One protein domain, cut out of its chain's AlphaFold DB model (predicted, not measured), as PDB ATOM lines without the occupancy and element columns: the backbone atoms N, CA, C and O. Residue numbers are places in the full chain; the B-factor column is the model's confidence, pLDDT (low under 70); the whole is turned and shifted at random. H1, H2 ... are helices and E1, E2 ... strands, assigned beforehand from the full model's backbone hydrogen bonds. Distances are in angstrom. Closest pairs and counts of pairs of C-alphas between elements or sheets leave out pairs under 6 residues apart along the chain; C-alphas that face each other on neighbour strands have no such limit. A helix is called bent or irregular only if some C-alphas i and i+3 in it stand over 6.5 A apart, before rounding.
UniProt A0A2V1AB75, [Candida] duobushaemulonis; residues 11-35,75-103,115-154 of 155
ATOM      1  N   VAL A  11     -21.029  44.646  16.557       94.62
ATOM      2  CA  VAL A  11     -22.263  44.081  17.107       94.62
ATOM      3  C   VAL A  11     -23.179  45.201  17.569       94.62
ATOM      4  O   VAL A  11     -22.777  46.035  18.383       94.62
ATOM      5  N   PHE A  12     -24.425  45.193  17.099       92.56
ATOM      6  CA  PHE A  12     -25.492  45.967  17.718       92.56
ATOM      7  C   PHE A  12     -26.061  45.195  18.896       92.56
ATOM      8  O   PHE A  12     -26.883  44.296  18.750       92.56
ATOM      9  N   SER A  13     -25.595  45.553  20.087       91.38
ATOM     10  CA  SER A  13     -26.106  44.987  21.328       91.38
ATOM     11  C   SER A  13     -27.462  45.579  21.698       91.38
ATOM     12  O   SER A  13     -27.654  46.788  21.560       91.38
ATOM     13  N   LYS A  14     -28.305  44.766  22.339       89.56
ATOM     14  CA  LYS A  14     -29.564  45.179  22.976       89.56
ATOM     15  C   LYS A  14     -30.645  45.627  21.989       89.56
ATOM     16  O   LYS A  14     -31.396  46.562  22.270       89.56
ATOM     17  N   ILE A  15     -30.727  44.960  20.840       89.94
ATOM     18  CA  ILE A  15     -31.774  45.219  19.836       89.94
ATOM     19  C   ILE A  15     -33.186  45.000  20.404       89.94
ATOM     20  O   ILE A  15     -34.136  45.627  19.952       89.94
ATOM     21  N   ASP A  16     -33.313  44.186  21.454       86.00
ATOM     22  CA  ASP A  16     -34.549  43.951  22.198       86.00
ATOM     23  C   ASP A  16     -35.146  45.238  22.783       86.00
ATOM     24  O   ASP A  16     -36.367  45.349  22.907       86.00
ATOM     25  N   LYS A  17     -34.317  46.231  23.104       88.19
ATOM     26  CA  LYS A  17     -34.778  47.502  23.679       88.19
ATOM     27  C   LYS A  17     -35.158  48.534  22.639       88.19
ATOM     28  O   LYS A  17     -35.702  49.570  22.994       88.19
ATOM     29  N   LEU A  18     -34.860  48.282  21.368       86.62
ATOM     30  CA  LEU A  18     -35.017  49.269  20.306       86.62
ATOM     31  C   LEU A  18     -36.471  49.744  20.170       86.62
ATOM     32  O   LEU A  18     -36.705  50.926  19.953       86.62
ATOM     33  N   ALA A  19     -37.432  48.848  20.412       83.94
ATOM     34  CA  ALA A  19     -38.860  49.157  20.426       83.94
ATOM     35  C   ALA A  19     -39.294  50.125  21.550       83.94
ATOM     36  O   ALA A  19     -40.362  50.722  21.460       83.94
ATOM     37  N   GLU A  20     -38.495  50.286  22.614       86.00
ATOM     38  CA  GLU A  20     -38.768  51.240  23.702       86.00
ATOM     39  C   GLU A  20     -38.310  52.669  23.361       86.00
ATOM     40  O   GLU A  20     -38.689  53.623  24.046       86.00
ATOM     41  N   TYR A  21     -37.479  52.826  22.326       84.88
ATOM     42  CA  TYR A  21     -36.976  54.118  21.868       84.88
ATOM     43  C   TYR A  21     -37.895  54.743  20.804       84.88
ATOM     44  O   TYR A  21     -38.940  54.206  20.444       84.88
ATOM     45  N   ASN A  22     -37.511  55.926  20.315       77.06
ATOM     46  CA  ASN A  22     -38.207  56.574  19.206       77.06
ATOM     47  C   ASN A  22     -38.165  55.712  17.939       77.06
ATOM     48  O   ASN A  22     -37.233  54.939  17.720       77.06
ATOM     49  N   SER A  23     -39.169  55.905  17.083       82.31
ATOM     50  CA  SER A  23     -39.241  55.265  15.772       82.31
ATOM     51  C   SER A  23     -38.000  55.579  14.938       82.31
ATOM     52  O   SER A  23     -37.614  56.745  14.822       82.31
ATOM     53  N   LEU A  24     -37.422  54.545  14.332       86.31
ATOM     54  CA  LEU A  24     -36.346  54.688  13.358       86.31
ATOM     55  C   LEU A  24     -36.874  55.322  12.070       86.31
ATOM     56  O   LEU A  24     -38.004  55.069  11.655       86.31
ATOM     57  N   GLU A  25     -36.034  56.119  11.424       86.38
ATOM     58  CA  GLU A  25     -36.367  56.765  10.152       86.38
ATOM     59  C   GLU A  25     -36.173  55.818   8.957       86.38
ATOM     60  O   GLU A  25     -36.827  55.967   7.925       86.38
ATOM     61  N   PHE A  26     -35.326  54.801   9.131       90.31
ATOM     62  CA  PHE A  26     -35.075  53.726   8.176       90.31
ATOM     63  C   PHE A  26     -35.332  52.354   8.808       90.31
ATOM     64  O   PHE A  26     -35.281  52.223  10.035       90.31
ATOM     65  N   PRO A  27     -35.579  51.308   7.998       90.06
ATOM     66  CA  PRO A  27     -35.667  49.946   8.514       90.06
ATOM     67  C   PRO A  27     -34.364  49.534   9.206       90.06
ATOM     68  O   PRO A  27     -33.276  49.921   8.780       90.06
ATOM     69  N   LEU A  28     -34.458  48.693  10.237       89.94
ATOM     70  CA  LEU A  28     -33.304  48.218  11.009       89.94
ATOM     71  C   LEU A  28     -32.188  47.625  10.126       89.94
ATOM     72  O   LEU A  28     -31.005  47.877  10.357       89.94
ATOM     73  N   ASP A  29     -32.569  46.910   9.067       90.19
ATOM     74  CA  ASP A  29     -31.670  46.348   8.055       90.19
ATOM     75  C   ASP A  29     -30.695  47.371   7.460       90.19
ATOM     76  O   ASP A  29     -29.547  47.025   7.179       90.19
ATOM     77  N   PHE A  30     -31.129  48.621   7.285       92.00
ATOM     78  CA  PHE A  30     -30.301  49.693   6.738       92.00
ATOM     79  C   PHE A  30     -29.088  49.966   7.635       92.00
ATOM     80  O   PHE A  30     -27.951  50.002   7.164       92.00
ATOM     81  N   TYR A  31     -29.314  50.071   8.945       90.62
ATOM     82  CA  TYR A  31     -28.252  50.323   9.919       90.62
ATOM     83  C   TYR A  31     -27.316  49.120  10.078       90.62
ATOM     84  O   TYR A  31     -26.128  49.297  10.339       90.62
ATOM     85  N   VAL A  32     -27.838  47.901   9.920       91.75
ATOM     86  CA  VAL A  32     -27.076  46.650  10.064       91.75
ATOM     87  C   VAL A  32     -26.171  46.405   8.856       91.75
ATOM     88  O   VAL A  32     -24.980  46.123   9.015       91.75
ATOM     89  N   LYS A  33     -26.732  46.527   7.646       89.38
ATOM     90  CA  LYS A  33     -26.043  46.232   6.381       89.38
ATOM     91  C   LYS A  33     -25.166  47.386   5.903       89.38
ATOM     92  O   LYS A  33     -24.216  47.123   5.173       89.38
ATOM     93  N   VAL A  34     -25.451  48.622   6.330       89.94
ATOM     94  CA  VAL A  34     -24.649  49.818   6.014       89.94
ATOM     95  C   VAL A  34     -24.471  49.975   4.490       89.94
ATOM     96  O   VAL A  34     -23.368  50.174   3.986       89.94
ATOM     97  N   GLN A  35     -25.569  49.827   3.744       87.06
ATOM     98  CA  GLN A  35     -25.615  49.988   2.283       87.06
ATOM     99  C   GLN A  35     -26.384  51.257   1.924       87.06
ATOM    100  O   GLN A  35     -27.328  51.602   2.631       87.06
ATOM    101  N   TYR A  75     -22.673  45.200  10.759       93.19
ATOM    102  CA  TYR A  75     -23.023  44.803  12.110       93.19
ATOM    103  C   TYR A  75     -23.713  43.444  12.113       93.19
ATOM    104  O   TYR A  75     -24.477  43.121  11.211       93.19
ATOM    105  N   GLU A  76     -23.459  42.670  13.158       92.25
ATOM    106  CA  GLU A  76     -24.307  41.557  13.571       92.25
ATOM    107  C   GLU A  76     -25.230  42.034  14.692       92.25
ATOM    108  O   GLU A  76     -24.877  42.913  15.487       92.25
ATOM    109  N   VAL A  77     -26.431  41.476  14.763       91.88
ATOM    110  CA  VAL A  77     -27.429  41.873  15.758       91.88
ATOM    111  C   VAL A  77     -27.383  40.952  16.975       91.88
ATOM    112  O   VAL A  77     -27.231  39.740  16.845       91.88
ATOM    113  N   LEU A  78     -27.518  41.527  18.173       92.88
ATOM    114  CA  LEU A  78     -27.517  40.777  19.427       92.88
ATOM    115  C   LEU A  78     -28.669  41.199  20.341       92.88
ATOM    116  O   LEU A  78     -28.682  42.316  20.875       92.88
ATOM    117  N   ALA A  79     -29.571  40.257  20.599       90.62
ATOM    118  CA  ALA A  79     -30.527  40.303  21.698       90.62
ATOM    119  C   ALA A  79     -30.022  39.419  22.845       90.62
ATOM    120  O   ALA A  79     -29.730  38.244  22.652       90.62
ATOM    121  N   VAL A  80     -29.904  39.979  24.052       86.81
ATOM    122  CA  VAL A  80     -29.344  39.244  25.208       86.81
ATOM    123  C   VAL A  80     -30.367  38.285  25.824       86.81
ATOM    124  O   VAL A  80     -29.998  37.275  26.420       86.81
ATOM    125  N   GLU A  81     -31.655  38.599  25.692       85.62
ATOM    126  CA  GLU A  81     -32.742  37.761  26.211       85.62
ATOM    127  C   GLU A  81     -33.015  36.542  25.319       85.62
ATOM    128  O   GLU A  81     -33.494  35.517  25.808       85.62
ATOM    129  N   ASP A  82     -32.653  36.623  24.036       85.62
ATOM    130  CA  ASP A  82     -32.820  35.534  23.086       85.62
ATOM    131  C   ASP A  82     -31.555  34.669  22.980       85.62
ATOM    132  O   ASP A  82     -30.462  35.116  22.622       85.62
ATOM    133  N   LYS A  83     -31.719  33.376  23.268       85.81
ATOM    134  CA  LYS A  83     -30.633  32.395  23.188       85.81
ATOM    135  C   LYS A  83     -30.205  32.131  21.750       85.81
ATOM    136  O   LYS A  83     -29.029  31.849  21.536       85.81
ATOM    137  N   GLN A  84     -31.124  32.207  20.787       82.88
ATOM    138  CA  GLN A  84     -30.813  31.926  19.385       82.88
ATOM    139  C   GLN A  84     -29.888  33.006  18.817       82.88
ATOM    140  O   GLN A  84     -28.829  32.678  18.282       82.88
ATOM    141  N   SER A  85     -30.213  34.284  19.042       86.19
ATOM    142  CA  SER A  85     -29.352  35.416  18.684       86.19
ATOM    143  C   SER A  85     -27.939  35.298  19.277       86.19
ATOM    144  O   SER A  85     -26.952  35.520  18.573       86.19
ATOM    145  N   MET A  86     -27.812  34.876  20.542       88.62
ATOM    146  CA  MET A  86     -26.501  34.655  21.166       88.62
ATOM    147  C   MET A  86     -25.698  33.524  20.509       88.62
ATOM    148  O   MET A  86     -24.492  33.675  20.315       88.62
ATOM    149  N   ILE A  87     -26.346  32.402  20.171       87.44
ATOM    150  CA  ILE A  87     -25.688  31.261  19.514       87.44
ATOM    151  C   ILE A  87     -25.209  31.654  18.112       87.44
ATOM    152  O   ILE A  87     -24.057  31.395  17.778       87.44
ATOM    153  N   SER A  88     -26.043  32.341  17.327       87.00
ATOM    154  CA  SER A  88     -25.671  32.797  15.980       87.00
ATOM    155  C   SER A  88     -24.456  33.736  16.008       87.00
ATOM    156  O   SER A  88     -23.517  33.574  15.225       87.00
ATOM    157  N   LEU A  89     -24.408  34.670  16.967       90.00
ATOM    158  CA  LEU A  89     -23.238  35.533  17.131       90.00
ATOM    159  C   LEU A  89     -21.985  34.739  17.535       90.00
ATOM    160  O   LEU A  89     -20.899  35.030  17.033       90.00
ATOM    161  N   LEU A  90     -22.118  33.749  18.422       89.12
ATOM    162  CA  LEU A  90     -21.005  32.892  18.836       89.12
ATOM    163  C   LEU A  90     -20.422  32.120  17.647       89.12
ATOM    164  O   LEU A  90     -19.214  32.171  17.430       89.12
ATOM    165  N   GLU A  91     -21.273  31.506  16.824       86.12
ATOM    166  CA  GLU A  91     -20.848  30.818  15.599       86.12
ATOM    167  C   GLU A  91     -20.085  31.762  14.659       86.12
ATOM    168  O   GLU A  91     -19.051  31.396  14.092       86.12
ATOM    169  N   LYS A  92     -20.552  33.011  14.523       89.12
ATOM    170  CA  LYS A  92     -19.880  34.014  13.691       89.12
ATOM    171  C   LYS A  92     -18.528  34.442  14.268       89.12
ATOM    172  O   LYS A  92     -17.575  34.639  13.508       89.12
ATOM    173  N   ILE A  93     -18.422  34.565  15.593       91.31
ATOM    174  CA  ILE A  93     -17.161  34.834  16.302       91.31
ATOM    175  C   ILE A  93     -16.165  33.704  16.061       91.31
ATOM    176  O   ILE A  93     -15.033  33.973  15.654       91.31
ATOM    177  N   ASP A  94     -16.597  32.463  16.248       88.81
ATOM    178  CA  ASP A  94     -15.761  31.282  16.069       88.81
ATOM    179  C   ASP A  94     -15.261  31.183  14.623       88.81
ATOM    180  O   ASP A  94     -14.053  31.071  14.385       88.81
ATOM    181  N   GLN A  95     -16.152  31.376  13.644       85.00
ATOM    182  CA  GLN A  95     -15.788  31.416  12.227       85.00
ATOM    183  C   GLN A  95     -14.735  32.494  11.928       85.00
ATOM    184  O   GLN A  95     -13.778  32.250  11.190       85.00
ATOM    185  N   THR A  96     -14.887  33.689  12.500       88.44
ATOM    186  CA  THR A  96     -13.977  34.821  12.250       88.44
ATOM    187  C   THR A  96     -12.621  34.618  12.939       88.44
ATOM    188  O   THR A  96     -11.591  35.062  12.433       88.44
ATOM    189  N   ASN A  97     -12.594  33.885  14.055       87.00
ATOM    190  CA  ASN A  97     -11.365  33.431  14.707       87.00
ATOM    191  C   ASN A  97     -10.652  32.307  13.921       87.00
ATOM    192  O   ASN A  97      -9.523  31.934  14.238       87.00
ATOM    193  N   GLY A  98     -11.288  31.771  12.874       82.69
ATOM    194  CA  GLY A  98     -10.756  30.677  12.065       82.69
ATOM    195  C   GLY A  98     -11.080  29.291  12.619       82.69
ATOM    196  O   GLY A  98     -10.460  28.317  12.192       82.69
ATOM    197  N   TYR A  99     -12.041  29.182  13.542       80.88
ATOM    198  CA  TYR A  99     -12.626  27.895  13.890       80.88
ATOM    199  C   TYR A  99     -13.503  27.432  12.722       80.88
ATOM    200  O   TYR A  99     -14.500  28.056  12.356       80.88
ATOM    201  N   ILE A 100     -13.070  26.354  12.080       68.12
ATOM    202  CA  ILE A 100     -13.762  25.690  10.979       68.12
ATOM    203  C   ILE A 100     -13.924  24.240  11.398       68.12
ATOM    204  O   ILE A 100     -12.918  23.544  11.535       68.12
ATOM    205  N   HIS A 101     -15.172  23.808  11.584       63.25
ATOM    206  CA  HIS A 101     -15.512  22.434  11.943       63.25
ATOM    207  C   HIS A 101     -14.812  21.448  10.995       63.25
ATOM    208  O   HIS A 101     -15.090  21.400   9.792       63.25
ATOM    209  N   GLY A 102     -13.860  20.686  11.524       60.62
ATOM    210  CA  GLY A 102     -13.124  19.673  10.788       60.62
ATOM    211  C   GLY A 102     -13.903  18.362  10.708       60.62
ATOM    212  O   GLY A 102     -14.593  17.956  11.637       60.62
ATOM    213  N   THR A 103     -13.718  17.604   9.625       56.72
ATOM    214  CA  THR A 103     -14.313  16.261   9.450       56.72
ATOM    215  C   THR A 103     -13.758  15.197  10.409       56.72
ATOM    216  O   THR A 103     -14.158  14.040  10.331       56.72
ATOM    217  N   ALA A 115     -27.419  21.289  11.759       67.31
ATOM    218  CA  ALA A 115     -28.669  21.583  12.450       67.31
ATOM    219  C   ALA A 115     -28.878  23.088  12.694       67.31
ATOM    220  O   ALA A 115     -30.009  23.567  12.590       67.31
ATOM    221  N   SER A 116     -27.823  23.849  13.006       67.31
ATOM    222  CA  SER A 116     -27.920  25.300  13.180       67.31
ATOM    223  C   SER A 116     -28.154  26.013  11.851       67.31
ATOM    224  O   SER A 116     -29.024  26.879  11.781       67.31
ATOM    225  N   LYS A 117     -27.515  25.571  10.761       65.38
ATOM    226  CA  LYS A 117     -27.802  26.061   9.403       65.38
ATOM    227  C   LYS A 117     -29.222  25.776   8.934       65.38
ATOM    228  O   LYS A 117     -29.872  26.669   8.401       65.38
ATOM    229  N   VAL A 118     -29.709  24.549   9.126       57.62
ATOM    230  CA  VAL A 118     -31.091  24.180   8.774       57.62
ATOM    231  C   VAL A 118     -32.095  25.012   9.579       57.62
ATOM    232  O   VAL A 118     -33.128  25.403   9.044       57.62
ATOM    233  N   ARG A 119     -31.776  25.345  10.838       52.03
ATOM    234  CA  ARG A 119     -32.593  26.238  11.670       52.03
ATOM    235  C   ARG A 119     -32.591  27.682  11.156       52.03
ATOM    236  O   ARG A 119     -33.667  28.252  11.037       52.03
ATOM    237  N   LEU A 120     -31.427  28.240  10.816       53.12
ATOM    238  CA  LEU A 120     -31.327  29.591  10.247       53.12
ATOM    239  C   LEU A 120     -32.124  29.719   8.941       53.12
ATOM    240  O   LEU A 120     -32.823  30.707   8.754       53.12
ATOM    241  N   HIS A 121     -32.094  28.699   8.081       48.75
ATOM    242  CA  HIS A 121     -32.778  28.741   6.787       48.75
ATOM    243  C   HIS A 121     -34.314  28.765   6.894       48.75
ATOM    244  O   HIS A 121     -34.979  29.325   6.031       48.75
ATOM    245  N   ASN A 122     -34.890  28.199   7.962       50.31
ATOM    246  CA  ASN A 122     -36.337  28.264   8.208       50.31
ATOM    247  C   ASN A 122     -36.797  29.630   8.755       50.31
ATOM    248  O   ASN A 122     -37.988  29.929   8.709       50.31
ATOM    249  N   GLU A 123     -35.876  30.453   9.264       54.41
ATOM    250  CA  GLU A 123     -36.149  31.792   9.811       54.41
ATOM    251  C   GLU A 123     -35.837  32.923   8.799       54.41
ATOM    252  O   GLU A 123     -36.187  34.077   9.049       54.41
ATOM    253  N   GLU A 124     -35.222  32.612   7.645       54.94
ATOM    254  CA  GLU A 124     -34.708  33.583   6.653       54.94
ATOM    255  C   GLU A 124     -35.775  34.480   5.989       54.94
ATOM    256  O   GLU A 124     -35.421  35.515   5.420       54.94
ATOM    257  N   ASP A 125     -37.067  34.153   6.095       62.31
ATOM    258  CA  ASP A 125     -38.140  34.996   5.547       62.31
ATOM    259  C   ASP A 125     -38.522  36.176   6.466       62.31
ATOM    260  O   ASP A 125     -39.186  37.114   6.013       62.31
ATOM    261  N   VAL A 126     -38.106  36.181   7.741       77.19
ATOM    262  CA  VAL A 126     -38.476  37.243   8.692       77.19
ATOM    263  C   VAL A 126     -37.424  38.352   8.699       77.19
ATOM    264  O   VAL A 126     -36.268  38.156   9.075       77.19
ATOM    265  N   THR A 127     -37.831  39.566   8.329       86.00
ATOM    266  CA  THR A 127     -36.936  40.735   8.377       86.00
ATOM    267  C   THR A 127     -36.599  41.132   9.820       86.00
ATOM    268  O   THR A 127     -37.408  40.958  10.736       86.00
ATOM    269  N   LEU A 128     -35.423  41.736  10.050       87.06
ATOM    270  CA  LEU A 128     -35.016  42.169  11.398       87.06
ATOM    271  C   LEU A 128     -35.983  43.206  11.977       87.06
ATOM    272  O   LEU A 128     -36.277  43.193  13.172       87.06
ATOM    273  N   GLN A 129     -36.489  44.086  11.115       88.38
ATOM    274  CA  GLN A 129     -37.516  45.064  11.455       88.38
ATOM    275  C   GLN A 129     -38.769  44.375  12.014       88.38
ATOM    276  O   GLN A 129     -39.245  44.725  13.093       88.38
ATOM    277  N   GLU A 130     -39.272  43.365  11.308       87.25
ATOM    278  CA  GLU A 130     -40.490  42.669  11.699       87.25
ATOM    279  C   GLU A 130     -40.309  41.908  13.020       87.25
ATOM    280  O   GLU A 130     -41.153  41.996  13.916       87.25
ATOM    281  N   ARG A 131     -39.178  41.204  13.168       86.06
ATOM    282  CA  ARG A 131     -38.882  40.400  14.360       86.06
ATOM    283  C   ARG A 131     -38.747  41.242  15.627       86.06
ATOM    284  O   ARG A 131     -39.239  40.823  16.675       86.06
ATOM    285  N   TRP A 132     -38.054  42.381  15.548       87.44
ATOM    286  CA  TRP A 132     -37.609  43.140  16.727       87.44
ATOM    287  C   TRP A 132     -38.384  44.434  16.982       87.44
ATOM    288  O   TRP A 132     -38.375  44.917  18.116       87.44
ATOM    289  N   ILE A 133     -39.061  44.988  15.970       87.38
ATOM    290  CA  ILE A 133     -39.811  46.245  16.085       87.38
ATOM    291  C   ILE A 133     -41.310  45.995  15.923       87.38
ATOM    292  O   ILE A 133     -42.060  46.202  16.876       87.38
ATOM    293  N   ASP A 134     -41.755  45.511  14.762       87.12
ATOM    294  CA  ASP A 134     -43.186  45.528  14.419       87.12
ATOM    295  C   ASP A 134     -43.992  44.460  15.177       87.12
ATOM    296  O   ASP A 134     -45.075  44.734  15.700       87.12
ATOM    297  N   HIS A 135     -43.458  43.239  15.280       85.69
ATOM    298  CA  HIS A 135     -44.166  42.080  15.833       85.69
ATOM    299  C   HIS A 135     -43.416  41.405  16.989       85.69
ATOM    300  O   HIS A 135     -43.599  40.210  17.234       85.69
ATOM    301  N   LYS A 136     -42.623  42.161  17.760       84.75
ATOM    302  CA  LYS A 136     -41.822  41.623  18.876       84.75
ATOM    303  C   LYS A 136     -42.633  40.720  19.818       84.75
ATOM    304  O   LYS A 136     -42.266  39.575  20.054       84.75
ATOM    305  N   ALA A 137     -43.784  41.197  20.296       84.44
ATOM    306  CA  ALA A 137     -44.612  40.452  21.248       84.44
ATOM    307  C   ALA A 137     -45.162  39.130  20.684       84.44
ATOM    308  O   ALA A 137     -45.358  38.188  21.444       84.44
ATOM    309  N   HIS A 138     -45.415  39.054  19.374       85.06
ATOM    310  CA  HIS A 138     -45.871  37.825  18.726       85.06
ATOM    311  C   HIS A 138     -44.756  36.781  18.722       85.06
ATOM    312  O   HIS A 138     -44.953  35.666  19.195       85.06
ATOM    313  N   TYR A 139     -43.571  37.166  18.249       80.38
ATOM    314  CA  TYR A 139     -42.442  36.252  18.139       80.38
ATOM    315  C   TYR A 139     -41.804  35.894  19.490       80.38
ATOM    316  O   TYR A 139     -41.247  34.811  19.622       80.38
ATOM    317  N   ASP A 140     -41.923  36.749  20.509       82.62
ATOM    318  CA  ASP A 140     -41.501  36.421  21.878       82.62
ATOM    319  C   ASP A 140     -42.516  35.508  22.591       82.62
ATOM    320  O   ASP A 140     -42.153  34.733  23.475       82.62
ATOM    321  N   ALA A 141     -43.801  35.599  22.219       80.88
ATOM    322  CA  ALA A 141     -44.861  34.746  22.752       80.88
ATOM    323  C   ALA A 141     -44.924  33.377  22.075       80.88
ATOM    324  O   ALA A 141     -45.448  32.452  22.696       80.88
ATOM    325  N   LEU A 142     -44.415  33.247  20.842       72.31
ATOM    326  CA  LEU A 142     -44.111  31.962  20.224       72.31
ATOM    327  C   LEU A 142     -43.034  31.302  21.087       72.31
ATOM    328  O   LEU A 142     -41.863  31.677  21.020       72.31
ATOM    329  N   PRO A 143     -43.396  30.343  21.955       55.84
ATOM    330  CA  PRO A 143     -42.385  29.635  22.697       55.84
ATOM    331  C   PRO A 143     -41.614  28.798  21.673       55.84
ATOM    332  O   PRO A 143     -42.138  28.434  20.618       55.84
ATOM    333  N   SER A 144     -40.394  28.412  22.015       55.16
ATOM    334  CA  SER A 144     -39.607  27.381  21.325       55.16
ATOM    335  C   SER A 144     -40.270  25.986  21.420       55.16
ATOM    336  O   SER A 144     -39.605  24.972  21.615       55.16
ATOM    337  N   THR A 145     -41.602  25.910  21.331       42.47
ATOM    338  CA  THR A 145     -42.433  24.711  21.437       42.47
ATOM    339  C   THR A 145     -42.086  23.713  20.340       42.47
ATOM    340  O   THR A 145     -41.981  22.524  20.623       42.47
ATOM    341  N   GLU A 146     -41.754  24.189  19.137       46.34
ATOM    342  CA  GLU A 146     -41.265  23.337  18.045       46.34
ATOM    343  C   GLU A 146     -39.964  22.607  18.420       46.34
ATOM    344  O   GLU A 146     -39.742  21.459  18.036       46.34
ATOM    345  N   MET A 147     -39.133  23.226  19.262       34.81
ATOM    346  CA  MET A 147     -37.904  22.625  19.776       34.81
ATOM    347  C   MET A 147     -38.200  21.543  20.818       34.81
ATOM    348  O   MET A 147     -37.507  20.537  20.868       34.81
ATOM    349  N   SER A 148     -39.230  21.717  21.651       34.66
ATOM    350  CA  SER A 148     -39.606  20.710  22.650       34.66
ATOM    351  C   SER A 148     -40.389  19.534  22.072       34.66
ATOM    352  O   SER A 148     -40.303  18.435  22.614       34.66
ATOM    353  N   ASP A 149     -41.136  19.747  20.990       43.38
ATOM    354  CA  ASP A 149     -41.967  18.707  20.386       43.38
ATOM    355  C   ASP A 149     -41.141  17.801  19.460       43.38
ATOM    356  O   ASP A 149     -41.281  16.581  19.528       43.38
ATOM    357  N   HIS A 150     -40.151  18.346  18.744       42.69
ATOM    358  CA  HIS A 150     -39.223  17.542  17.936       42.69
ATOM    359  C   HIS A 150     -38.274  16.667  18.785       42.69
ATOM    360  O   HIS A 150     -37.818  15.618  18.330       42.69
ATOM    361  N   PHE A 151     -37.975  17.067  20.028       38.84
ATOM    362  CA  PHE A 151     -37.232  16.225  20.977       38.84
ATOM    363  C   PHE A 151     -38.106  15.137  21.621       38.84
ATOM    364  O   PHE A 151     -37.576  14.113  22.030       38.84
ATOM    365  N   LYS A 152     -39.433  15.323  21.690       45.56
ATOM    366  CA  LYS A 152     -40.368  14.314  22.222       45.56
ATOM    367  C   LYS A 152     -40.800  13.270  21.194       45.56
ATOM    368  O   LYS A 152     -41.220  12.197  21.597       45.56
ATOM    369  N   GLU A 153     -40.735  13.571  19.897       43.91
ATOM    370  CA  GLU A 153     -41.051  12.599  18.835       43.91
ATOM    371  C   GLU A 153     -39.908  11.611  18.543       43.91
ATOM    372  O   GLU A 153     -40.121  10.618  17.848       43.91
ATOM    373  N   HIS A 154     -38.708  11.860  19.077       45.88
ATOM    374  CA  HIS A 154     -37.509  11.050  18.845       45.88
ATOM    375  C   HIS A 154     -36.985  10.287  20.082       45.88
ATOM    376  O   HIS A 154     -35.940   9.642  19.970       45.88
TER     377      HIS A 154
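Overview. This is residues 11 to 35, 75 to 103 and 115 to 154 of the 155 residues of a protein of [Candida] duobushaemulonis (UniProt A0A2V1AB75). A short two-strand parallel sheet, E1 and E2, has helices H2 and H3 packed on E2 at different places, while H5 packs on both H1 and H2. The rest is loosely spread: H4 is near H3, and residues 141 to 154, which include H7, stick out as a free arm. The printed part has 94 residues with seven named helices and two named strands, in the order E1 H1 H2 E2 H3 H4 H5 H6 H7; the class is mostly helix. It is only just loose, close to compact, with a radius of gyration of the C-alphas of 15.1 A, and spans 45 by 34 by 22 A.

Along the chain. E1 is residues 11 to 13, from C-alpha 11 at (-22.263, 44.081, 17.107), and E2 is residues 75 to 78, 9.5 A long. H3, the longest helix, is residues 83 to 96, 20.1 A, from C-alpha 83 at (-30.633, 32.395, 23.188). H1 is residues 15 to 20 and H2 residues 28 to 33. H4 is residues 115 to 123, 12.9 A, H5 residues 128 to 134 and H6 residues 136 to 141. H7 is residues 145 to 152, 10.6 A, ending at C-alpha 152 at (-40.368, 14.314, 22.222). H1 and H5 are irregular, only just: C-alphas 16 and 19 are 7.0 A apart, and C-alphas 131 and 134 are 6.7 A apart.

Arrangement. E1 and E2 are parallel neighbours at 32 degrees; N 12 and O 76, at 2.8 A, and N 78 and O 12, at 2.9 A, are within hydrogen-bond range. The closest C-alphas of H2 and E2 are those of Val 32 and Tyr 75, 4.9 A. Those of E2 and H3 are Leu 78 and Ser 85, 5.7 A. H5 touches H1 at a shallow tilt of 21 degrees, the same way, closest at the C-alphas of Ala 19 and Ile 133, 5.3 A. H5 touches H2 at a shallow tilt of 18 degrees, opposite ways, closest at the C-alphas of Leu 28 and Gln 129, 5.3 A. H5 and H6 are close but not clearly touching, about perpendicular at 83 degrees, with the C-alphas of Arg 131 and Tyr 139 closest at 6.6 A. H3 and H4 are near each other, with 8 pairs of C-alphas within 10 A. H7 touches no helix. Every O i to N i+4 pair is within hydrogen-bond range in H2, H3 and H6; H4 has 4 of 5, H5 2 of 3, H7 3 of 4, and H1 0 of 2, with 2 of 3 O i to N i+3 pairs.

Size, cuts and confidence. The C-alphas farthest apart are those of Asn 22 and Thr 103, 47.9 A. Residues 36 to 74 are not printed, with 11.4 A between C-alphas 35 and 75, nor are residues 104 to 114, with 15.6 A between C-alphas 103 and 115. Of the links printed whole, none is long. The mean pLDDT of the printed part is 77.1; residues 100 to 103, 115 to 125 and 143 to 154 are under 70.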